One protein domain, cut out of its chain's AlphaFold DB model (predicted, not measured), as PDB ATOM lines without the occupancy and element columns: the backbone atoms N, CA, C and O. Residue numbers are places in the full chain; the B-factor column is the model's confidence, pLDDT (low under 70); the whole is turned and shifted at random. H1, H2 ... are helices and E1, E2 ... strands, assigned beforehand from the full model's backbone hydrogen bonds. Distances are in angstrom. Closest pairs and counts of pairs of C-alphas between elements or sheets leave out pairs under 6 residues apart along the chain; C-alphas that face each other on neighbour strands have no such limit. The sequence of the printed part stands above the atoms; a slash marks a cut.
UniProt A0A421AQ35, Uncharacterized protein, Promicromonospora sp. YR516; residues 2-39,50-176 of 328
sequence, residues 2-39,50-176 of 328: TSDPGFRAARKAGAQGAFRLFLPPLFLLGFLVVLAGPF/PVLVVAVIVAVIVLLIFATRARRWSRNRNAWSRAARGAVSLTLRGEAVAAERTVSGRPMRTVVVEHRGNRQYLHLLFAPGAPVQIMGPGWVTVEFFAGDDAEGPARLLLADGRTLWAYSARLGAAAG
ATOM      1  N   THR A   2     279.023 166.001 138.137       80.00
ATOM      2  CA  THR A   2     278.204 166.337 139.325       80.00
ATOM      3  C   THR A   2     278.486 167.717 139.938       80.00
ATOM      4  O   THR A   2     277.621 168.265 140.621       80.00
ATOM      5  N   SER A   3     279.665 168.289 139.680       86.56
ATOM      6  CA  SER A   3     280.058 169.645 140.074       86.56
ATOM      7  C   SER A   3     279.470 170.750 139.188       86.56
ATOM      8  O   SER A   3     279.435 171.899 139.627       86.56
ATOM      9  N   ASP A   4     278.955 170.423 138.000       90.81
ATOM     10  CA  ASP A   4     278.366 171.397 137.078       90.81
ATOM     11  C   ASP A   4     277.121 172.047 137.729       90.81
ATOM     12  O   ASP A   4     276.183 171.337 138.129       90.81
ATOM     13  N   PRO A   5     277.101 173.382 137.905       92.19
ATOM     14  CA  PRO A   5     275.959 174.077 138.493       92.19
ATOM     15  C   PRO A   5     274.685 173.909 137.653       92.19
ATOM     16  O   PRO A   5     273.603 173.757 138.226       92.19
ATOM     17  N   GLY A   6     274.801 173.846 136.323       92.38
ATOM     18  CA  GLY A   6     273.683 173.619 135.409       92.38
ATOM     19  C   GLY A   6     273.066 172.237 135.602       92.38
ATOM     20  O   GLY A   6     271.847 172.117 135.741       92.38
ATOM     21  N   PHE A   7     273.901 171.201 135.731       95.12
ATOM     22  CA  PHE A   7     273.443 169.843 136.034       95.12
ATOM     23  C   PHE A   7     272.690 169.779 137.368       95.12
ATOM     24  O   PHE A   7     271.607 169.194 137.453       95.12
ATOM     25  N   ARG A   8     273.231 170.402 138.424       94.62
ATOM     26  CA  ARG A   8     272.599 170.417 139.755       94.62
ATOM     27  C   ARG A   8     271.261 171.153 139.744       94.62
ATOM     28  O   ARG A   8     270.291 170.638 140.307       94.62
ATOM     29  N   ALA A   9     271.191 172.306 139.083       93.75
ATOM     30  CA  ALA A   9     269.958 173.072 138.930       93.75
ATOM     31  C   ALA A   9     268.896 172.279 138.154       93.75
ATOM     32  O   ALA A   9     267.763 172.145 138.624       93.75
ATOM     33  N   ALA A  10     269.272 171.672 137.025       93.50
ATOM     34  CA  ALA A  10     268.375 170.853 136.217       93.50
ATOM     35  C   ALA A  10     267.886 169.611 136.983       93.50
ATOM     36  O   ALA A  10     266.683 169.348 137.031       93.50
ATOM     37  N   ARG A  11     268.776 168.898 137.683       93.38
ATOM     38  CA  ARG A  11     268.404 167.738 138.509       93.38
ATOM     39  C   ARG A  11     267.438 168.117 139.629       93.38
ATOM     40  O   ARG A  11     266.460 167.406 139.860       93.38
ATOM     41  N   LYS A  12     267.678 169.240 140.316       92.38
ATOM     42  CA  LYS A  12     266.778 169.755 141.362       92.38
ATOM     43  C   LYS A  12     265.411 170.117 140.779       92.38
ATOM     44  O   LYS A  12     264.393 169.723 141.344       92.38
ATOM     45  N   ALA A  13     265.386 170.794 139.632       90.31
ATOM     46  CA  ALA A  13     264.156 171.149 138.929       90.31
ATOM     47  C   ALA A  13     263.353 169.909 138.496       90.31
ATOM     48  O   ALA A  13     262.133 169.892 138.663       90.31
ATOM     49  N   GLY A  14     264.024 168.858 138.010       86.06
ATOM     50  CA  GLY A  14     263.399 167.579 137.659       86.06
ATOM     51  C   GLY A  14     262.882 166.797 138.872       86.06
ATOM     52  O   GLY A  14     261.845 166.140 138.787       86.06
ATOM     53  N   ALA A  15     263.553 166.899 140.022       85.88
ATOM     54  CA  ALA A  15     263.126 166.247 141.261       85.88
ATOM     55  C   ALA A  15     261.925 166.941 141.931       85.88
ATOM     56  O   ALA A  15     261.075 166.265 142.508       85.88
ATOM     57  N   GLN A  16     261.811 168.271 141.836       81.38
ATOM     58  CA  GLN A  16     260.721 169.033 142.467       81.38
ATOM     59  C   GLN A  16     259.330 168.667 141.934       81.38
ATOM     60  O   GLN A  16     258.372 168.638 142.707       81.38
ATOM     61  N   GLY A  17     259.213 168.327 140.646       67.12
ATOM     62  CA  GLY A  17     257.950 167.845 140.074       67.12
ATOM     63  C   GLY A  17     257.480 166.519 140.686       67.12
ATOM     64  O   GLY A  17     256.281 166.264 140.757       67.12
ATOM     65  N   ALA A  18     258.407 165.699 141.194       65.06
ATOM     66  CA  ALA A  18     258.088 164.392 141.754       65.06
ATOM     67  C   ALA A  18     257.495 164.455 143.166       65.06
ATOM     68  O   ALA A  18     256.673 163.619 143.527       65.06
ATOM     69  N   PHE A  19     257.878 165.448 143.970       63.59
ATOM     70  CA  PHE A  19     257.433 165.535 145.365       63.59
ATOM     71  C   PHE A  19     255.925 165.807 145.480       63.59
ATOM     72  O   PHE A  19     255.254 165.270 146.358       63.59
ATOM     73  N   ARG A  20     255.355 166.549 144.521       65.25
ATOM     74  CA  ARG A  20     253.905 166.801 144.435       65.25
ATOM     75  C   ARG A  20     253.079 165.545 144.115       65.25
ATOM     76  O   ARG A  20     251.858 165.588 144.216       65.25
ATOM     77  N   LEU A  21     253.718 164.432 143.744       60.78
ATOM     78  CA  LEU A  21     253.045 163.181 143.373       60.78
ATOM     79  C   LEU A  21     252.665 162.312 144.578       60.78
ATOM     80  O   LEU A  21     251.785 161.467 144.445       60.78
ATOM     81  N   PHE A  22     253.308 162.507 145.732       65.50
ATOM     82  CA  PHE A  22     253.107 161.649 146.907       65.50
ATOM     83  C   PHE A  22     251.984 162.127 147.835       65.50
ATOM     84  O   PHE A  22     251.432 161.319 148.574       65.50
ATOM     85  N   LEU A  23     251.600 163.408 147.772       68.12
ATOM     86  CA  LEU A  23     250.527 163.956 148.613       68.12
ATOM     87  C   LEU A  23     249.135 163.356 148.311       68.12
ATOM     88  O   LEU A  23     248.462 162.938 149.252       68.12
ATOM     89  N   PRO A  24     248.685 163.273 147.040       68.94
ATOM     90  CA  PRO A  24     247.339 162.799 146.715       68.94
ATOM     91  C   PRO A  24     247.018 161.355 147.148       68.94
ATOM     92  O   PRO A  24     245.950 161.157 147.720       68.94
ATOM     93  N   PRO A  25     247.882 160.339 146.933       67.75
ATOM     94  CA  PRO A  25     247.571 158.970 147.352       67.75
ATOM     95  C   PRO A  25     247.601 158.801 148.874       67.75
ATOM     96  O   PRO A  25     246.797 158.038 149.397       67.75
ATOM     97  N   LEU A  26     248.465 159.527 149.597       72.69
ATOM     98  CA  LEU A  26     248.449 159.534 151.066       72.69
ATOM     99  C   LEU A  26     247.158 160.160 151.602       72.69
ATOM    100  O   LEU A  26     246.561 159.630 152.536       72.69
ATOM    101  N   PHE A  27     246.699 161.247 150.978       72.94
ATOM    102  CA  PHE A  27     245.424 161.871 151.322       72.94
ATOM    103  C   PHE A  27     244.240 160.952 151.011       72.94
ATOM    104  O   PHE A  27     243.352 160.802 151.843       72.94
ATOM    105  N   LEU A  28     244.244 160.283 149.853       73.38
ATOM    106  CA  LEU A  28     243.218 159.305 149.494       73.38
ATOM    107  C   LEU A  28     243.210 158.112 150.457       73.38
ATOM    108  O   LEU A  28     242.141 157.674 150.862       73.38
ATOM    109  N   LEU A  29     244.380 157.603 150.850       75.50
ATOM    110  CA  LEU A  29     244.489 156.529 151.835       75.50
ATOM    111  C   LEU A  29     243.893 156.968 153.176       75.50
ATOM    112  O   LEU A  29     243.067 156.255 153.734       75.50
ATOM    113  N   GLY A  30     244.252 158.161 153.663       74.69
ATOM    114  CA  GLY A  30     243.665 158.735 154.875       74.69
ATOM    115  C   GLY A  30     242.148 158.916 154.759       74.69
ATOM    116  O   GLY A  30     241.415 158.542 155.668       74.69
ATOM    117  N   PHE A  31     241.667 159.408 153.616       74.94
ATOM    118  CA  PHE A  31     240.242 159.568 153.333       74.94
ATOM    119  C   PHE A  31     239.502 158.225 153.319       74.94
ATOM    120  O   PHE A  31     238.447 158.112 153.932       74.94
ATOM    121  N   LEU A  32     240.073 157.191 152.693       72.38
ATOM    122  CA  LEU A  32     239.525 155.834 152.686       72.38
ATOM    123  C   LEU A  32     239.501 155.222 154.088       72.38
ATOM    124  O   LEU A  32     238.512 154.592 154.437       72.38
ATOM    125  N   VAL A  33     240.538 155.430 154.904       75.19
ATOM    126  CA  VAL A  33     240.573 154.959 156.301       75.19
ATOM    127  C   VAL A  33     239.496 155.652 157.141       75.19
ATOM    128  O   VAL A  33     238.792 154.983 157.891       75.19
ATOM    129  N   VAL A  34     239.306 156.966 156.979       74.19
ATOM    130  CA  VAL A  34     238.244 157.723 157.668       74.19
ATOM    131  C   VAL A  34     236.849 157.277 157.215       74.19
ATOM    132  O   VAL A  34     235.959 157.132 158.048       74.19
ATOM    133  N   LEU A  35     236.655 157.009 155.920       68.81
ATOM    134  CA  LEU A  35     235.390 156.488 155.387       68.81
ATOM    135  C   LEU A  35     235.120 155.041 155.805       68.81
ATOM    136  O   LEU A  35     233.965 154.696 156.016       68.81
ATOM    137  N   ALA A  36     236.156 154.209 155.937       65.06
ATOM    138  CA  ALA A  36     236.048 152.807 156.335       65.06
ATOM    139  C   ALA A  36     235.895 152.616 157.859       65.06
ATOM    140  O   ALA A  36     235.291 151.638 158.293       65.06
ATOM    141  N   GLY A  37     236.398 153.552 158.670       65.00
ATOM    142  CA  GLY A  37     236.334 153.530 160.137       65.00
ATOM    143  C   GLY A  37     234.949 153.235 160.742       65.00
ATOM    144  O   GLY A  37     234.864 152.361 161.608       65.00
ATOM    145  N   PRO A  38     233.848 153.870 160.290       61.94
ATOM    146  CA  PRO A  38     232.516 153.599 160.835       61.94
ATOM    147  C   PRO A  38     231.929 152.231 160.444       61.94
ATOM    148  O   PRO A  38     230.920 151.835 161.012       61.94
ATOM    149  N   PHE A  39     232.538 151.476 159.521       58.06
ATOM    150  CA  PHE A  39     232.058 150.135 159.153       58.06
ATOM    151  C   PHE A  39     232.561 149.031 160.093       58.06
ATOM    152  O   PHE A  39     232.067 147.908 160.034       58.06
ATOM    153  N   PRO A  50     226.001 151.562 146.253       73.75
ATOM    154  CA  PRO A  50     226.607 152.414 145.223       73.75
ATOM    155  C   PRO A  50     227.738 153.321 145.727       73.75
ATOM    156  O   PRO A  50     228.670 153.584 144.974       73.75
ATOM    157  N   VAL A  51     227.721 153.769 146.988       72.69
ATOM    158  CA  VAL A  51     228.774 154.664 147.514       72.69
ATOM    159  C   VAL A  51     230.105 153.926 147.646       72.69
ATOM    160  O   VAL A  51     231.151 154.471 147.296       72.69
ATOM    161  N   LEU A  52     230.068 152.665 148.084       73.75
ATOM    162  CA  LEU A  52     231.262 151.828 148.197       73.75
ATOM    163  C   LEU A  52     231.834 151.514 146.809       73.75
ATOM    164  O   LEU A  52     233.041 151.638 146.602       73.75
ATOM    165  N   VAL A  53     230.972 151.206 145.834       77.38
ATOM    166  CA  VAL A  53     231.387 150.980 144.438       77.38
ATOM    167  C   VAL A  53     232.078 152.220 143.862       77.38
ATOM    168  O   VAL A  53     233.175 152.105 143.317       77.38
ATOM    169  N   VAL A  54     231.498 153.413 144.037       78.38
ATOM    170  CA  VAL A  54     232.114 154.672 143.578       78.38
ATOM    171  C   VAL A  54     233.458 154.912 144.269       78.38
ATOM    172  O   VAL A  54     234.433 155.244 143.596       78.38
ATOM    173  N   ALA A  55     233.553 154.691 145.583       78.50
ATOM    174  CA  ALA A  55     234.805 154.855 146.322       78.50
ATOM    175  C   ALA A  55     235.915 153.918 145.812       78.50
ATOM    176  O   ALA A  55     237.052 154.358 145.629       78.50
ATOM    177  N   VAL A  56     235.590 152.654 145.517       81.06
ATOM    178  CA  VAL A  56     236.537 151.685 144.942       81.06
ATOM    179  C   VAL A  56     236.984 152.113 143.546       81.06
ATOM    180  O   VAL A  56     238.181 152.107 143.269       81.06
ATOM    181  N   ILE A  57     236.060 152.541 142.679       81.38
ATOM    182  CA  ILE A  57     236.399 153.022 141.330       81.38
ATOM    183  C   ILE A  57     237.351 154.220 141.412       81.38
ATOM    184  O   ILE A  57     238.389 154.230 140.748       81.38
ATOM    185  N   VAL A  58     237.047 155.204 142.263       82.44
ATOM    186  CA  VAL A  58     237.915 156.371 142.481       82.44
ATOM    187  C   VAL A  58     239.290 155.935 142.990       82.44
ATOM    188  O   VAL A  58     240.307 156.415 142.487       82.44
ATOM    189  N   ALA A  59     239.347 154.987 143.927       80.88
ATOM    190  CA  ALA A  59     240.608 154.467 144.443       80.88
ATOM    191  C   ALA A  59     241.453 153.784 143.359       80.88
ATOM    192  O   ALA A  59     242.655 154.042 143.269       80.88
ATOM    193  N   VAL A  60     240.834 152.980 142.489       85.00
ATOM    194  CA  VAL A  60     241.511 152.333 141.355       85.00
ATOM    195  C   VAL A  60     242.038 153.371 140.364       85.00
ATOM    196  O   VAL A  60     243.198 153.287 139.960       85.00
ATOM    197  N   ILE A  61     241.243 154.384 140.007       83.19
ATOM    198  CA  ILE A  61     241.674 155.463 139.100       83.19
ATOM    199  C   ILE A  61     242.885 156.200 139.682       83.19
ATOM    200  O   ILE A  61     243.887 156.400 138.991       83.19
ATOM    201  N   VAL A  62     242.834 156.567 140.964       83.12
ATOM    202  CA  VAL A  62     243.943 157.254 141.640       83.12
ATOM    203  C   VAL A  62     245.184 156.366 141.711       83.12
ATOM    204  O   VAL A  62     246.289 156.852 141.458       83.12
ATOM    205  N   LEU A  63     245.023 155.065 141.969       82.81
ATOM    206  CA  LEU A  63     246.121 154.102 141.960       82.81
ATOM    207  C   LEU A  63     246.762 153.978 140.570       82.81
ATOM    208  O   LEU A  63     247.987 153.984 140.474       82.81
ATOM    209  N   LEU A  64     245.975 153.924 139.493       83.75
ATOM    210  CA  LEU A  64     246.484 153.872 138.116       83.75
ATOM    211  C   LEU A  64     247.236 155.157 137.734       83.75
ATOM    212  O   LEU A  64     248.336 155.100 137.170       83.75
ATOM    213  N   ILE A  65     246.697 156.325 138.091       83.44
ATOM    214  CA  ILE A  65     247.370 157.620 137.905       83.44
ATOM    215  C   ILE A  65     248.686 157.654 138.695       83.44
ATOM    216  O   ILE A  65     249.712 158.115 138.187       83.44
ATOM    217  N   PHE A  66     248.694 157.137 139.922       82.06
ATOM    218  CA  PHE A  66     249.905 157.056 140.730       82.06
ATOM    219  C   PHE A  66     250.925 156.077 140.140       82.06
ATOM    220  O   PHE A  66     252.094 156.433 140.012       82.06
ATOM    221  N   ALA A  67     250.506 154.885 139.715       81.06
ATOM    222  CA  ALA A  67     251.380 153.867 139.139       81.06
ATOM    223  C   ALA A  67     252.064 154.363 137.855       81.06
ATOM    224  O   ALA A  67     253.280 154.213 137.695       81.06
ATOM    225  N   THR A  68     251.318 155.022 136.964       80.69
ATOM    226  CA  THR A  68     251.877 155.628 135.743       80.69
ATOM    227  C   THR A  68     252.889 156.733 136.067       80.69
ATOM    228  O   THR A  68     253.989 156.756 135.504       80.69
ATOM    229  N   ARG A  69     252.585 157.597 137.042       78.19
ATOM    230  CA  ARG A  69     253.493 158.652 137.529       78.19
ATOM    231  C   ARG A  69     254.743 158.094 138.218       78.19
ATOM    232  O   ARG A  69     255.848 158.553 137.928       78.19
ATOM    233  N   ALA A  70     254.601 157.077 139.064       78.62
ATOM    234  CA  ALA A  70     255.704 156.406 139.751       78.62
ATOM    235  C   ALA A  70     256.646 155.713 138.758       78.62
ATOM    236  O   ALA A  70     257.870 155.832 138.872       78.62
ATOM    237  N   ARG A  71     256.096 155.065 137.721       81.56
ATOM    238  CA  ARG A  71     256.887 154.463 136.639       81.56
ATOM    239  C   ARG A  71     257.709 155.514 135.893       81.56
ATOM    240  O   ARG A  71     258.899 155.297 135.652       81.56
ATOM    241  N   ARG A  72     257.114 156.672 135.579       78.94
ATOM    242  CA  ARG A  72     257.819 157.796 134.937       78.94
ATOM    243  C   ARG A  72     258.927 158.352 135.832       78.94
ATOM    244  O   ARG A  72     260.035 158.591 135.358       78.94
ATOM    245  N   TRP A  73     258.662 158.496 137.129       81.38
ATOM    246  CA  TRP A  73     259.665 158.943 138.095       81.38
ATOM    247  C   TRP A  73     260.846 157.976 138.207       81.38
ATOM    248  O   TRP A  73     261.995 158.414 138.166       81.38
ATOM    249  N   SER A  74     260.578 156.671 138.286       83.00
ATOM    250  CA  SER A  74     261.616 155.637 138.348       83.00
ATOM    251  C   SER A  74     262.542 155.687 137.125       83.00
ATOM    252  O   SER A  74     263.765 155.753 137.271       83.00
ATOM    253  N   ARG A  75     261.972 155.786 135.913       84.19
ATOM    254  CA  ARG A  75     262.750 155.969 134.674       84.19
ATOM    255  C   ARG A  75     263.610 157.229 134.723       84.19
ATOM    256  O   ARG A  75     264.800 157.172 134.419       84.19
ATOM    257  N   ASN A  76     263.036 158.346 135.169       85.69
ATOM    258  CA  ASN A  76     263.752 159.614 135.261       85.69
ATOM    259  C   ASN A  76     264.898 159.551 136.290       85.69
ATOM    260  O   ASN A  76     265.995 160.041 136.039       85.69
ATOM    261  N   ARG A  77     264.700 158.878 137.431       89.38
ATOM    262  CA  ARG A  77     265.747 158.680 138.445       89.38
ATOM    263  C   ARG A  77     266.942 157.908 137.884       89.38
ATOM    264  O   ARG A  77     268.085 158.310 138.114       89.38
ATOM    265  N   ASN A  78     266.686 156.845 137.126       91.44
ATOM    266  CA  ASN A  78     267.740 156.077 136.464       91.44
ATOM    267  C   ASN A  78     268.455 156.910 135.394       91.44
ATOM    268  O   ASN A  78     269.685 156.882 135.331       91.44
ATOM    269  N   ALA A  79     267.714 157.712 134.627       93.25
ATOM    270  CA  ALA A  79     268.285 158.628 133.645       93.25
ATOM    271  C   ALA A  79     269.213 159.670 134.287       93.25
ATOM    272  O   ALA A  79     270.333 159.861 133.826       93.25
ATOM    273  N   TRP A  80     268.822 160.277 135.414       93.62
ATOM    274  CA  TRP A  80     269.691 161.198 136.159       93.62
ATOM    275  C   TRP A  80     270.946 160.524 136.719       93.62
ATOM    276  O   TRP A  80     272.009 161.141 136.757       93.62
ATOM    277  N   SER A  81     270.846 159.261 137.143       93.88
ATOM    278  CA  SER A  81     272.007 158.469 137.573       93.88
ATOM    279  C   SER A  81     272.960 158.177 136.407       93.88
ATOM    280  O   SER A  81     274.180 158.261 136.556       93.88
ATOM    281  N   ARG A  82     272.428 157.878 135.216       94.31
ATOM    282  CA  ARG A  82     273.229 157.741 133.990       94.31
ATOM    283  C   ARG A  82     273.873 159.062 133.585       94.31
ATOM    284  O   ARG A  82     275.072 159.077 133.334       94.31
ATOM    285  N   ALA A  83     273.121 160.157 133.615       94.50
ATOM    286  CA  ALA A  83     273.616 161.498 133.319       94.50
ATOM    287  C   ALA A  83     274.753 161.917 134.258       94.50
ATOM    288  O   ALA A  83     275.769 162.429 133.803       94.50
ATOM    289  N   ALA A  84     274.641 161.619 135.557       94.69
ATOM    290  CA  ALA A  84     275.709 161.882 136.524       94.69
ATOM    291  C   ALA A  84     277.014 161.134 136.194       94.69
ATOM    292  O   ALA A  84     278.097 161.642 136.487       94.69
ATOM    293  N   ARG A  85     276.900 159.949 135.580       95.44
ATOM    294  CA  ARG A  85     278.018 159.122 135.102       95.44
ATOM    295  C   ARG A  85     278.455 159.454 133.670       95.44
ATOM    296  O   ARG A  85     279.401 158.846 133.191       95.44
ATOM    297  N   GLY A  86     277.768 160.366 132.976       94.69
ATOM    298  CA  GLY A  86     278.011 160.654 131.559       94.69
ATOM    299  C   GLY A  86     277.633 159.515 130.607       94.69
ATOM    300  O   GLY A  86     278.095 159.493 129.474       94.69
ATOM    301  N   ALA A  87     276.805 158.561 131.043       95.94
ATOM    302  CA  ALA A  87     276.431 157.382 130.261       95.94
ATOM    303  C   ALA A  87     275.296 157.694 129.268       95.94
ATOM    304  O   ALA A  87     274.136 157.323 129.507       95.94
ATOM    305  N   VAL A  88     275.641 158.386 128.180       96.62
ATOM    306  CA  VAL A  88     274.740 158.764 127.077       96.62
ATOM    307  C   VAL A  88     274.073 157.516 126.482       96.62
ATOM    308  O   VAL A  88     274.700 156.463 126.374       96.62
ATOM    309  N   SER A  89     272.778 157.600 126.175       95.69
ATOM    310  CA  SER A  89     272.030 156.539 125.480       95.69
ATOM    311  C   SER A  89     271.736 156.891 124.031       95.69
ATOM    312  O   SER A  89     271.825 156.028 123.169       95.69
ATOM    313  N   LEU A  90     271.427 158.158 123.760       96.56
ATOM    314  CA  LEU A  90     271.076 158.636 122.431       96.56
ATOM    315  C   LEU A  90     271.681 160.017 122.215       96.56
ATOM    316  O   LEU A  90     271.560 160.887 123.077       96.56
ATOM    317  N   THR A  91     272.270 160.228 121.045       97.12
ATOM    318  CA  THR A  91     272.800 161.524 120.626       97.12
ATOM    319  C   THR A  91     272.084 161.955 119.360       97.12
ATOM    320  O   THR A  91     272.103 161.243 118.361       97.12
ATOM    321  N   LEU A  92     271.457 163.128 119.398       96.94
ATOM    322  CA  LEU A  92     270.813 163.755 118.252       96.94
ATOM    323  C   LEU A  92     271.560 165.031 117.887       96.94
ATOM    324  O   LEU A  92     271.983 165.789 118.758       96.94
ATOM    325  N   ARG A  93     271.694 165.295 116.592       96.88
ATOM    326  CA  ARG A  93     272.171 166.582 116.085       96.88
ATOM    327  C   ARG A  93     271.005 167.324 115.462       96.88
ATOM    328  O   ARG A  93     270.145 166.719 114.825       96.88
ATOM    329  N   GLY A  94     270.965 168.628 115.680       95.56
ATOM    330  CA  GLY A  94     269.888 169.451 115.167       95.56
ATOM    331  C   GLY A  94     270.197 170.929 115.223       95.56
ATOM    332  O   GLY A  94     271.255 171.351 115.687       95.56
ATOM    333  N   GLU A  95     269.242 171.713 114.752       95.81
ATOM    334  CA  GLU A  95     269.348 173.161 114.669       95.81
ATOM    335  C   GLU A  95     268.449 173.809 115.721       95.81
ATOM    336  O   GLU A  95     267.233 173.603 115.745       95.81
ATOM    337  N   ALA A  96     269.048 174.580 116.621       94.38
ATOM    338  CA  ALA A  96     268.339 175.406 117.579       94.38
ATOM    339  C   ALA A  96     267.530 176.488 116.859       94.38
ATOM    340  O   ALA A  96     268.067 177.287 116.093       94.38
ATOM    341  N   VAL A  97     266.234 176.547 117.155       92.31
ATOM    342  CA  VAL A  97     265.353 177.609 116.672       92.31
ATOM    343  C   VAL A  97     265.606 178.866 117.504       92.31
ATOM    344  O   VAL A  97     265.695 178.798 118.731       92.31
ATOM    345  N   ALA A  98     265.667 180.029 116.851       85.62
ATOM    346  CA  ALA A  98     265.903 181.311 117.524       85.62
ATOM    347  C   ALA A  98     264.848 181.640 118.599       85.62
ATOM    348  O   ALA A  98     265.148 182.325 119.577       85.62
ATOM    349  N   ALA A  99     263.622 181.134 118.436       85.44
ATOM    350  CA  ALA A  99     262.509 181.391 119.335       85.44
ATOM    351  C   ALA A  99     262.751 180.814 120.741       85.44
ATOM    352  O   ALA A  99     263.005 179.620 120.927       85.44
ATOM    353  N   GLU A 100     262.621 181.675 121.743       89.12
ATOM    354  CA  GLU A 100     262.517 181.303 123.151       89.12
ATOM    355  C   GLU A 100     261.048 181.374 123.571       89.12
ATOM    356  O   GLU A 100     260.309 182.262 123.146       89.12
ATOM    357  N   ARG A 101     260.603 180.419 124.389       90.25
ATOM    358  CA  ARG A 101     259.264 180.427 124.982       90.25
ATOM    359  C   ARG A 101     259.372 180.230 126.484       90.25
ATOM    360  O   ARG A 101     260.343 179.672 126.984       90.25
ATOM    361  N   THR A 102     258.341 180.638 127.209       90.31
ATOM    362  CA  THR A 102     258.206 180.338 128.634       90.31
ATOM    363  C   THR A 102     256.975 179.465 128.838       90.31
ATOM    364  O   THR A 102     255.882 179.832 128.422       90.31
ATOM    365  N   VAL A 103     257.142 178.308 129.476       88.62
ATOM    366  CA  VAL A 103     256.052 177.377 129.798       88.62
ATOM    367  C   VAL A 103     255.997 177.220 131.306       88.62
ATOM    368  O   VAL A 103     256.981 176.811 131.922       88.62
ATOM    369  N   SER A 104     254.867 177.576 131.921       86.31
ATOM    370  CA  SER A 104     254.682 177.487 133.379       86.31
ATOM    371  C   SER A 104     255.792 178.208 134.169       86.31
ATOM    372  O   SER A 104     256.311 177.691 135.160       86.31
ATOM    373  N   GLY A 105     256.207 179.386 133.682       87.69
ATOM    374  CA  GLY A 105     257.283 180.195 134.271       87.69
ATOM    375  C   GLY A 105     258.700 179.653 134.040       87.69
ATOM    376  O   GLY A 105     259.635 180.096 134.703       87.69
ATOM    377  N   ARG A 106     258.878 178.678 133.139       90.44
ATOM    378  CA  ARG A 106     260.173 178.045 132.860       90.44
ATOM    379  C   ARG A 106     260.616 178.277 131.421       90.44
ATOM    380  O   ARG A 106     259.788 178.164 130.517       90.44
ATOM    381  N   PRO A 107     261.907 178.550 131.190       94.31
ATOM    382  CA  PRO A 107     262.419 178.731 129.845       94.31
ATOM    383  C   PRO A 107     262.387 177.425 129.051       94.31
ATOM    384  O   PRO A 107     262.896 176.392 129.496       94.31
ATOM    385  N   MET A 108     261.807 177.496 127.856       95.25
ATOM    386  CA  MET A 108     261.734 176.428 126.872       95.25
ATOM    387  C   MET A 108     262.428 176.864 125.586       95.25
ATOM    388  O   MET A 108     262.170 177.944 125.049       95.25
ATOM    389  N   ARG A 109     263.254 175.973 125.047       95.25
ATOM    390  CA  ARG A 109     263.827 176.102 123.712       95.25
ATOM    391  C   ARG A 109     263.396 174.950 122.824       95.25
ATOM    392  O   ARG A 109     263.021 173.886 123.311       95.25
ATOM    393  N   THR A 110     263.474 175.175 121.521       95.31
ATOM    394  CA  THR A 110     263.155 174.163 120.517       95.31
ATOM    395  C   THR A 110     264.369 173.935 119.633       95.31
ATOM    396  O   THR A 110     264.997 174.890 119.183       95.31
ATOM    397  N   VAL A 111     264.679 172.672 119.374       96.00
ATOM    398  CA  VAL A 111     265.695 172.248 118.411       96.00
ATOM    399  C   VAL A 111     265.006 171.398 117.357       96.00
ATOM    400  O   VAL A 111     264.184 170.555 117.689       96.00
ATOM    401  N   VAL A 112     265.311 171.609 116.086       95.69
ATOM    402  CA  VAL A 112     264.838 170.738 115.015       95.69
ATOM    403  C   VAL A 112     265.847 169.614 114.842       95.69
ATOM    404  O   VAL A 112     266.982 169.871 114.449       95.69
ATOM    405  N   VAL A 113     265.444 168.383 115.141       96.19
ATOM    406  CA  VAL A 113     266.307 167.195 115.078       96.19
ATOM    407  C   VAL A 113     265.776 166.206 114.053       96.19
ATOM    408  O   VAL A 113     264.582 166.183 113.754       96.19
ATOM    409  N   GLU A 114     266.661 165.367 113.534       95.06
ATOM    410  CA  GLU A 114     266.264 164.170 112.805       95.06
ATOM    411  C   GLU A 114     266.239 162.984 113.769       95.06
ATOM    412  O   GLU A 114     267.219 162.698 114.458       95.06
ATOM    413  N   HIS A 115     265.099 162.304 113.854       94.75
ATOM    414  CA  HIS A 115     264.927 161.127 114.691       94.75
ATOM    415  C   HIS A 115     264.167 160.053 113.914       94.75
ATOM    416  O   HIS A 115     263.051 160.282 113.450       94.75
ATOM    417  N   ARG A 116     264.786 158.874 113.757       92.69
ATOM    418  CA  ARG A 116     264.227 157.733 113.004       92.69
ATOM    419  C   ARG A 116     263.769 158.128 111.587       92.69
ATOM    420  O   ARG A 116     262.658 157.805 111.181       92.69
ATOM    421  N   GLY A 117     264.609 158.885 110.875       92.44
ATOM    422  CA  GLY A 117     264.353 159.351 109.505       92.44
ATOM    423  C   GLY A 117     263.312 160.468 109.376       92.44
ATOM    424  O   GLY A 117     262.990 160.874 108.264       92.44
ATOM    425  N   ASN A 118     262.777 160.982 110.489       93.31
ATOM    426  CA  ASN A 118     261.792 162.058 110.482       93.31
ATOM    427  C   ASN A 118     262.354 163.318 111.133       93.31
ATOM    428  O   ASN A 118     262.941 163.273 112.217       93.31
ATOM    429  N   ARG A 119     262.114 164.468 110.500       94.06
ATOM    430  CA  ARG A 119     262.444 165.770 111.079       94.06
ATOM    431  C   ARG A 119     261.368 166.150 112.092       94.06
ATOM    432  O   ARG A 119     260.189 166.222 111.756       94.06
ATOM    433  N   GLN A 120     261.757 166.379 113.338       94.94
ATOM    434  CA  GLN A 120     260.835 166.633 114.444       94.94
ATOM    435  C   GLN A 120     261.313 167.801 115.296       94.94
ATOM    436  O   GLN A 120     262.511 168.077 115.414       94.94
ATOM    437  N   TYR A 121     260.358 168.494 115.908       94.88
ATOM    438  CA  TYR A 121     260.670 169.490 116.917       94.88
ATOM    439  C   TYR A 121     261.001 168.803 118.233       94.88
ATOM    440  O   TYR A 121     260.219 168.018 118.746       94.88
ATOM    441  N   LEU A 122     262.148 169.117 118.807       96.31
ATOM    442  CA  LEU A 122     262.550 168.690 120.132       96.31
ATOM    443  C   LEU A 122     262.394 169.864 121.093       96.31
ATOM    444  O   LEU A 122     263.111 170.861 120.996       96.31
ATOM    445  N   HIS A 123     261.468 169.737 122.037       95.88
ATOM    446  CA  HIS A 123     261.240 170.733 123.075       95.88
ATOM    447  C   HIS A 123     262.114 170.444 124.285       95.88
ATOM    448  O   HIS A 123     262.130 169.322 124.787       95.88
ATOM    449  N   LEU A 124     262.826 171.459 124.761       95.94
ATOM    450  CA  LEU A 124     263.814 171.373 125.830       95.94
ATOM    451  C   LEU A 124     263.445 172.383 126.905       95.94
ATOM    452  O   LEU A 124     263.352 173.578 126.621       95.94
ATOM    453  N   LEU A 125     263.241 171.920 128.133       95.44
ATOM    454  CA  LEU A 125     262.902 172.779 129.260       95.44
ATOM    455  C   LEU A 125     264.011 172.828 130.286       95.44
ATOM    456  O   LEU A 125     264.580 171.814 130.699       95.44
ATOM    457  N   PHE A 126     264.292 174.049 130.715       95.88
ATOM    458  CA  PHE A 126     265.442 174.375 131.531       95.88
ATOM    459  C   PHE A 126     265.000 174.834 132.917       95.88
ATOM    460  O   PHE A 126     263.871 175.285 133.137       95.88
ATOM    461  N   ALA A 127     265.894 174.667 133.887       93.75
ATOM    462  CA  ALA A 127     265.648 175.164 135.230       93.75
ATOM    463  C   ALA A 127     265.501 176.699 135.208       93.75
ATOM    464  O   ALA A 127     266.141 177.361 134.385       93.75
ATOM    465  N   PRO A 128     264.702 177.288 136.114       90.38
ATOM    466  CA  PRO A 128     264.691 178.735 136.302       90.38
ATOM    467  C   PRO A 128     266.113 179.266 136.537       90.38
ATOM    468  O   PRO A 128     266.869 178.676 137.310       90.38
ATOM    469  N   GLY A 129     266.476 180.352 135.852       88.69
ATOM    470  CA  GLY A 129     267.819 180.943 135.920       88.69
ATOM    471  C   GLY A 129     268.893 180.222 135.095       88.69
ATOM    472  O   GLY A 129     270.054 180.620 135.142       88.69
ATOM    473  N   ALA A 130     268.543 179.179 134.333       89.88
ATOM    474  CA  ALA A 130     269.461 178.620 133.348       89.88
ATOM    475  C   ALA A 130     269.789 179.675 132.275       89.88
ATOM    476  O   ALA A 130     268.884 180.396 131.846       89.88
ATOM    477  N   PRO A 131     271.039 179.747 131.793       89.94
ATOM    478  CA  PRO A 131     271.451 180.762 130.833       89.94
ATOM    479  C   PRO A 131     271.038 180.372 129.402       89.94
ATOM    480  O   PRO A 131     271.861 180.233 128.506       89.94
ATOM    481  N   VAL A 132     269.744 180.151 129.174       88.75
ATOM    482  CA  VAL A 132     269.156 179.774 127.872       88.75
ATOM    483  C   VAL A 132     269.288 180.848 126.799       88.75
ATOM    484  O   VAL A 132     269.226 180.521 125.611       88.75
ATOM    485  N   GLN A 133     269.499 182.108 127.184       86.62
ATOM    486  CA  GLN A 133     269.728 183.203 126.234       86.62
ATOM    487  C   GLN A 133     271.034 183.001 125.463       86.62
ATOM    488  O   GLN A 133     271.169 183.454 124.333       86.62
ATOM    489  N   ILE A 134     271.970 182.249 126.050       85.56
ATOM    490  CA  ILE A 134     273.221 181.844 125.411       85.56
ATOM    491  C   ILE A 134     272.974 180.940 124.198       85.56
ATOM    492  O   ILE A 134     273.785 180.895 123.274       85.56
ATOM    493  N   MET A 135     271.856 180.213 124.194       85.31
ATOM    494  CA  MET A 135     271.493 179.310 123.116       85.31
ATOM    495  C   MET A 135     271.008 180.109 121.898       85.31
ATOM    496  O   MET A 135     269.813 180.289 121.691       85.31
ATOM    497  N   GLY A 136     271.939 180.635 121.109       84.69
ATOM    498  CA  GLY A 136     271.624 181.265 119.829       84.69
ATOM    499  C   GLY A 136     271.047 180.266 118.814       84.69
ATOM    500  O   GLY A 136     271.091 179.052 119.042       84.69
ATOM    501  N   PRO A 137     270.511 180.754 117.684       88.88
ATOM    502  CA  PRO A 137     270.228 179.883 116.552       88.88
ATOM    503  C   PRO A 137     271.521 179.212 116.075       88.88
ATOM    504  O   PRO A 137     272.576 179.848 116.036       88.88
ATOM    505  N   GLY A 138     271.445 177.933 115.715       91.25
ATOM    506  CA  GLY A 138     272.596 177.204 115.187       91.25
ATOM    507  C   GLY A 138     272.618 175.724 115.538       91.25
ATOM    508  O   GLY A 138     271.728 175.196 116.204       91.25
ATOM    509  N   TRP A 139     273.659 175.042 115.071       94.94
ATOM    510  CA  TRP A 139     273.827 173.613 115.293       94.94
ATOM    511  C   TRP A 139     274.134 173.298 116.754       94.94
ATOM    512  O   TRP A 139     275.031 173.880 117.368       94.94
ATOM    513  N   VAL A 140     273.399 172.333 117.293       96.62
ATOM    514  CA  VAL A 140     273.574 171.814 118.645       96.62
ATOM    515  C   VAL A 140     273.548 170.292 118.622       96.62
ATOM    516  O   VAL A 140     272.839 169.662 117.833       96.62
ATOM    517  N   THR A 141     274.328 169.688 119.514       97.50
ATOM    518  CA  THR A 141     274.249 168.251 119.788       97.50
ATOM    519  C   THR A 141     273.485 168.054 121.086       97.50
ATOM    520  O   THR A 141     273.834 168.640 122.106       97.50
ATOM    521  N   VAL A 142     272.430 167.250 121.054       97.25
ATOM    522  CA  VAL A 142     271.600 166.930 122.212       97.25
ATOM    523  C   VAL A 142     271.810 165.475 122.588       97.25
ATOM    524  O   VAL A 142     271.545 164.568 121.804       97.25
ATOM    525  N   GLU A 143     272.263 165.250 123.807       97.62
ATOM    526  CA  GLU A 143     272.505 163.933 124.367       97.62
ATOM    527  C   GLU A 143     271.454 163.601 125.419       97.62
ATOM    528  O   GLU A 143     271.206 164.371 126.352       97.62
ATOM    529  N   PHE A 144     270.865 162.423 125.292       96.69
ATOM    530  CA  PHE A 144     269.868 161.884 126.198       96.69
ATOM    531  C   PHE A 144     270.468 160.767 127.039       96.69
ATOM    532  O   PHE A 144     271.396 160.064 126.634       96.69
ATOM    533  N   PHE A 145     269.887 160.585 128.221       94.88
ATOM    534  CA  PHE A 145     270.333 159.586 129.194       94.88
ATOM    535  C   PHE A 145     269.242 158.564 129.538       94.88
ATOM    536  O   PHE A 145     269.424 157.736 130.435       94.88
ATOM    537  N   ALA A 146     268.099 158.636 128.852       90.56
ATOM    538  CA  ALA A 146     266.904 157.845 129.110       90.56
ATOM    539  C   ALA A 146     266.491 157.027 127.872       90.56
ATOM    540  O   ALA A 146     265.472 157.302 127.250       90.56
ATOM    541  N   GLY A 147     267.274 156.001 127.531       86.62
ATOM    542  CA  GLY A 147     266.954 155.109 126.408       86.62
ATOM    543  C   GLY A 147     266.927 155.828 125.054       86.62
ATOM    544  O   GLY A 147     267.639 156.822 124.873       86.62
ATOM    545  N   ASP A 148     266.097 155.322 124.139       87.56
ATOM    546  CA  ASP A 148     266.152 155.635 122.699       87.56
ATOM    547  C   ASP A 148     264.951 156.465 122.205       87.56
ATOM    548  O   ASP A 148     264.772 156.668 121.002       87.56
ATOM    549  N   ASP A 149     264.111 156.941 123.128       86.31
ATOM    550  CA  ASP A 149     262.840 157.615 122.823       86.31
ATOM    551  C   ASP A 149     262.945 159.152 122.813       86.31
ATOM    552  O   ASP A 149     261.930 159.843 122.742       86.31
ATOM    553  N   ALA A 150     264.165 159.703 122.909       90.31
ATOM    554  CA  ALA A 150     264.428 161.149 122.947       90.31
ATOM    555  C   ALA A 150     263.502 161.916 123.925       90.31
ATOM    556  O   ALA A 150     263.039 163.032 123.663       90.31
ATOM    557  N   GLU A 151     263.240 161.307 125.085       92.19
ATOM    558  CA  GLU A 151     262.488 161.888 126.195       92.19
ATOM    559  C   GLU A 151     263.366 161.913 127.453       92.19
ATOM    560  O   GLU A 151     264.188 161.029 127.673       92.19
ATOM    561  N   GLY A 152     263.170 162.902 128.324       92.19
ATOM    562  CA  GLY A 152     263.781 162.939 129.654       92.19
ATOM    563  C   GLY A 152     264.957 163.913 129.746       92.19
ATOM    564  O   GLY A 152     265.022 164.854 128.958       92.19
ATOM    565  N   PRO A 153     265.840 163.781 130.750       95.06
ATOM    566  CA  PRO A 153     266.913 164.740 130.967       95.06
ATOM    567  C   PRO A 153     267.894 164.703 129.798       95.06
ATOM    568  O   PRO A 153     268.276 163.623 129.339       95.06
ATOM    569  N   ALA A 154     268.304 165.885 129.346       97.00
ATOM    570  CA  ALA A 154     269.169 166.029 128.188       97.00
ATOM    571  C   ALA A 154     270.279 167.050 128.438       97.00
ATOM    572  O   ALA A 154     270.081 168.077 129.098       97.00
ATOM    573  N   ARG A 155     271.449 166.756 127.879       96.88
ATOM    574  CA  ARG A 155     272.601 167.647 127.826       96.88
ATOM    575  C   ARG A 155     272.703 168.210 126.418       96.88
ATOM    576  O   ARG A 155     272.681 167.457 125.455       96.88
ATOM    577  N   LEU A 156     272.815 169.523 126.299       96.50
ATOM    578  CA  LEU A 156     273.041 170.194 125.028       96.50
ATOM    579  C   LEU A 156     274.492 170.655 124.975       96.50
ATOM    580  O   LEU A 156     274.965 171.303 125.907       96.50
ATOM    581  N   LEU A 157     275.159 170.345 123.874       96.50
ATOM    582  CA  LEU A 157     276.489 170.817 123.528       96.50
ATOM    583  C   LEU A 157     276.337 171.841 122.406       96.50
ATOM    584  O   LEU A 157     275.838 171.521 121.319       96.50
ATOM    585  N   LEU A 158     276.717 173.079 122.700       95.38
ATOM    586  CA  LEU A 158     276.717 174.173 121.742       95.38
ATOM    587  C   LEU A 158     277.998 174.110 120.901       95.38
ATOM    588  O   LEU A 158     279.006 173.540 121.322       95.38
ATOM    589  N   ALA A 159     277.969 174.715 119.711       91.25
ATOM    590  CA  ALA A 159     279.117 174.746 118.800       91.25
ATOM    591  C   ALA A 159     280.372 175.408 119.406       91.25
ATOM    592  O   ALA A 159     281.490 175.098 119.013       91.25
ATOM    593  N   ASP A 160     280.188 176.287 120.390       90.81
ATOM    594  CA  ASP A 160     281.255 176.958 121.139       90.81
ATOM    595  C   ASP A 160     281.826 176.123 122.306       90.81
ATOM    596  O   ASP A 160     282.623 176.623 123.099       90.81
ATOM    597  N   GLY A 161     281.398 174.865 122.447       91.69
ATOM    598  CA  GLY A 161     281.825 173.958 123.512       91.69
ATOM    599  C   GLY A 161     281.108 174.163 124.849       91.69
ATOM    600  O   GLY A 161     281.324 173.391 125.787       91.69
ATOM    601  N   ARG A 162     280.221 175.160 124.970       93.06
ATOM    602  CA  ARG A 162     279.416 175.348 126.182       93.06
ATOM    603  C   ARG A 162     278.373 174.249 126.301       93.06
ATOM    604  O   ARG A 162     277.846 173.722 125.324       93.06
ATOM    605  N   THR A 163     278.060 173.923 127.549       94.75
ATOM    606  CA  THR A 163     277.088 172.888 127.887       94.75
ATOM    607  C   THR A 163     275.885 173.507 128.583       94.75
ATOM    608  O   THR A 163     276.041 174.288 129.522       94.75
ATOM    609  N   LEU A 164     274.682 173.125 128.159       95.69
ATOM    610  CA  LEU A 164     273.431 173.446 128.845       95.69
ATOM    611  C   LEU A 164     272.705 172.165 129.250       95.69
ATOM    612  O   LEU A 164     272.826 171.127 128.602       95.69
ATOM    613  N   TRP A 165     271.915 172.245 130.318       96.81
ATOM    614  CA  TRP A 165     271.155 171.109 130.832       96.81
ATOM    615  C   TRP A 165     269.660 171.393 130.812       96.81
ATOM    616  O   TRP A 165     269.174 172.282 131.516       96.81
ATOM    617  N   ALA A 166     268.930 170.585 130.050       96.38
ATOM    618  CA  ALA A 166     267.480 170.537 130.099       96.38
ATOM    619  C   ALA A 166     267.051 169.474 131.120       96.38
ATOM    620  O   ALA A 166     267.500 168.325 131.078       96.38
ATOM    621  N   TYR A 167     266.172 169.846 132.053       94.62
ATOM    622  CA  TYR A 167     265.692 168.902 133.066       94.62
ATOM    623  C   TYR A 167     264.654 167.928 132.506       94.62
ATOM    624  O   TYR A 167     264.497 166.830 133.044       94.62
ATOM    625  N   SER A 168     263.972 168.296 131.419       93.31
ATOM    626  CA  SER A 168     263.479 167.306 130.472       93.31
ATOM    627  C   SER A 168     263.332 167.864 129.062       93.31
ATOM    628  O   SER A 168     263.167 169.064 128.833       93.31
ATOM    629  N   ALA A 169     263.429 166.932 128.131       95.12
ATOM    630  CA  ALA A 169     263.264 167.088 126.712       95.12
ATOM    631  C   ALA A 169     262.161 166.137 126.232       95.12
ATOM    632  O   ALA A 169     261.904 165.113 126.879       95.12
ATOM    633  N   ARG A 170     261.493 166.487 125.134       94.06
ATOM    634  CA  ARG A 170     260.466 165.652 124.507       94.06
ATOM    635  C   ARG A 170     260.342 165.976 123.023       94.06
ATOM    636  O   ARG A 170     260.299 167.152 122.655       94.06
ATOM    637  N   LEU A 171     260.234 164.943 122.194       94.06
ATOM    638  CA  LEU A 171     259.846 165.094 120.793       94.06
ATOM    639  C   LEU A 171     258.396 165.591 120.685       94.06
ATOM    640  O   LEU A 171     257.487 165.095 121.352       94.06
ATOM    641  N   GLY A 172     258.208 166.610 119.861       90.94
ATOM    642  CA  GLY A 172     256.939 167.211 119.487       90.94
ATOM    643  C   GLY A 172     256.502 166.767 118.093       90.94
ATOM    644  O   GLY A 172     256.839 165.680 117.624       90.94
ATOM    645  N   ALA A 173     255.717 167.620 117.436       89.38
ATOM    646  CA  ALA A 173     255.209 167.354 116.096       89.38
ATOM    647  C   ALA A 173     256.334 167.257 115.050       89.38
ATOM    648  O   ALA A 173     257.452 167.752 115.249       89.38
ATOM    649  N   ALA A 174     256.005 166.645 113.909       88.75
ATOM    650  CA  ALA A 174     256.859 166.675 112.732       88.75
ATOM    651  C   ALA A 174     257.173 168.131 112.371       88.75
ATOM    652  O   ALA A 174     256.279 168.972 112.245       88.75
ATOM    653  N   ALA A 175     258.458 168.427 112.229       85.88
ATOM    654  CA  ALA A 175     258.886 169.716 111.739       85.88
ATOM    655  C   ALA A 175     258.629 169.726 110.237       85.88
ATOM    656  O   ALA A 175     259.249 168.964 109.494       85.88
ATOM    657  N   GLY A 176     257.691 170.572 109.802       76.94
ATOM    658  CA  GLY A 176     257.475 170.800 108.380       76.94
ATOM    659  C   GLY A 176     258.811 171.116 107.718       76.94
ATOM    660  O   GLY A 176     259.606 171.891 108.263       76.94
TER     661      GLY A 176
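Overview. This is residues 2 to 39 and 50 to 176 of the 328 residues of an uncharacterized protein of Promicromonospora sp. YR516 (UniProt A0A421AQ35). A small closed barrel of six strands has two long helical arms on its outside: H1 followed by H2, and H3, with H2 reaching away from the barrel. The 165 printed residues, mixed in class, are loose, with a radius of gyration of the C-alphas of 19.5 A, and span 68 by 38 by 29 A. Three helices come first, then six strands; round the ring run E1 E2 E3 E6 E5 E4 and back to E1, antiparallel throughout. E1 E2 E3 and E4 E5 E6 are meanders, each strand the antiparallel neighbour of the one before; E1 to E4 and E3 to E6 are Greek keys, the first strand the antiparallel neighbour of the fourth.

Along the chain. H1, residues 5 to 19, begins at C-alpha 5 (275.959, 174.077, 138.493). H2 is residues 23 to 39; H3, residues 50 to 84, is 50.8 A long. The strands are E1, 90 to 103, E2, 106 to 115, E3, 118 to 126, E4, 138 to 144, E5, 152 to 158, and E6, 163 to 174, ending at C-alpha 174 (256.859, 166.675, 112.732).

Arrangement. H1 is on the barrel, along E6; their closest C-alphas, Ala 10 and Tyr 167, are 4.6 A apart. H2 touches H3 with residues 25 to 32 alone, closest at C-alphas Pro 25 and Val 62, 7.0 A. H3 is on the barrel over E5, closest at C-alphas Asn 76 and Gly 152, 6.5 A. E4 and E1 close the ring, with N 92 and O 142 at 2.8 A. Every O i to N i+4 pair is within hydrogen-bond range in H3, 8 of 11 in H1 and 11 of 13 in H2.

Size, cuts and confidence. Residues 40 to 49 are not printed; C-alphas 39 and 50 are 15.1 A apart. E3 to E4 is a long link. Residues 17 to 25 and 35 to 39 have pLDDT under 70.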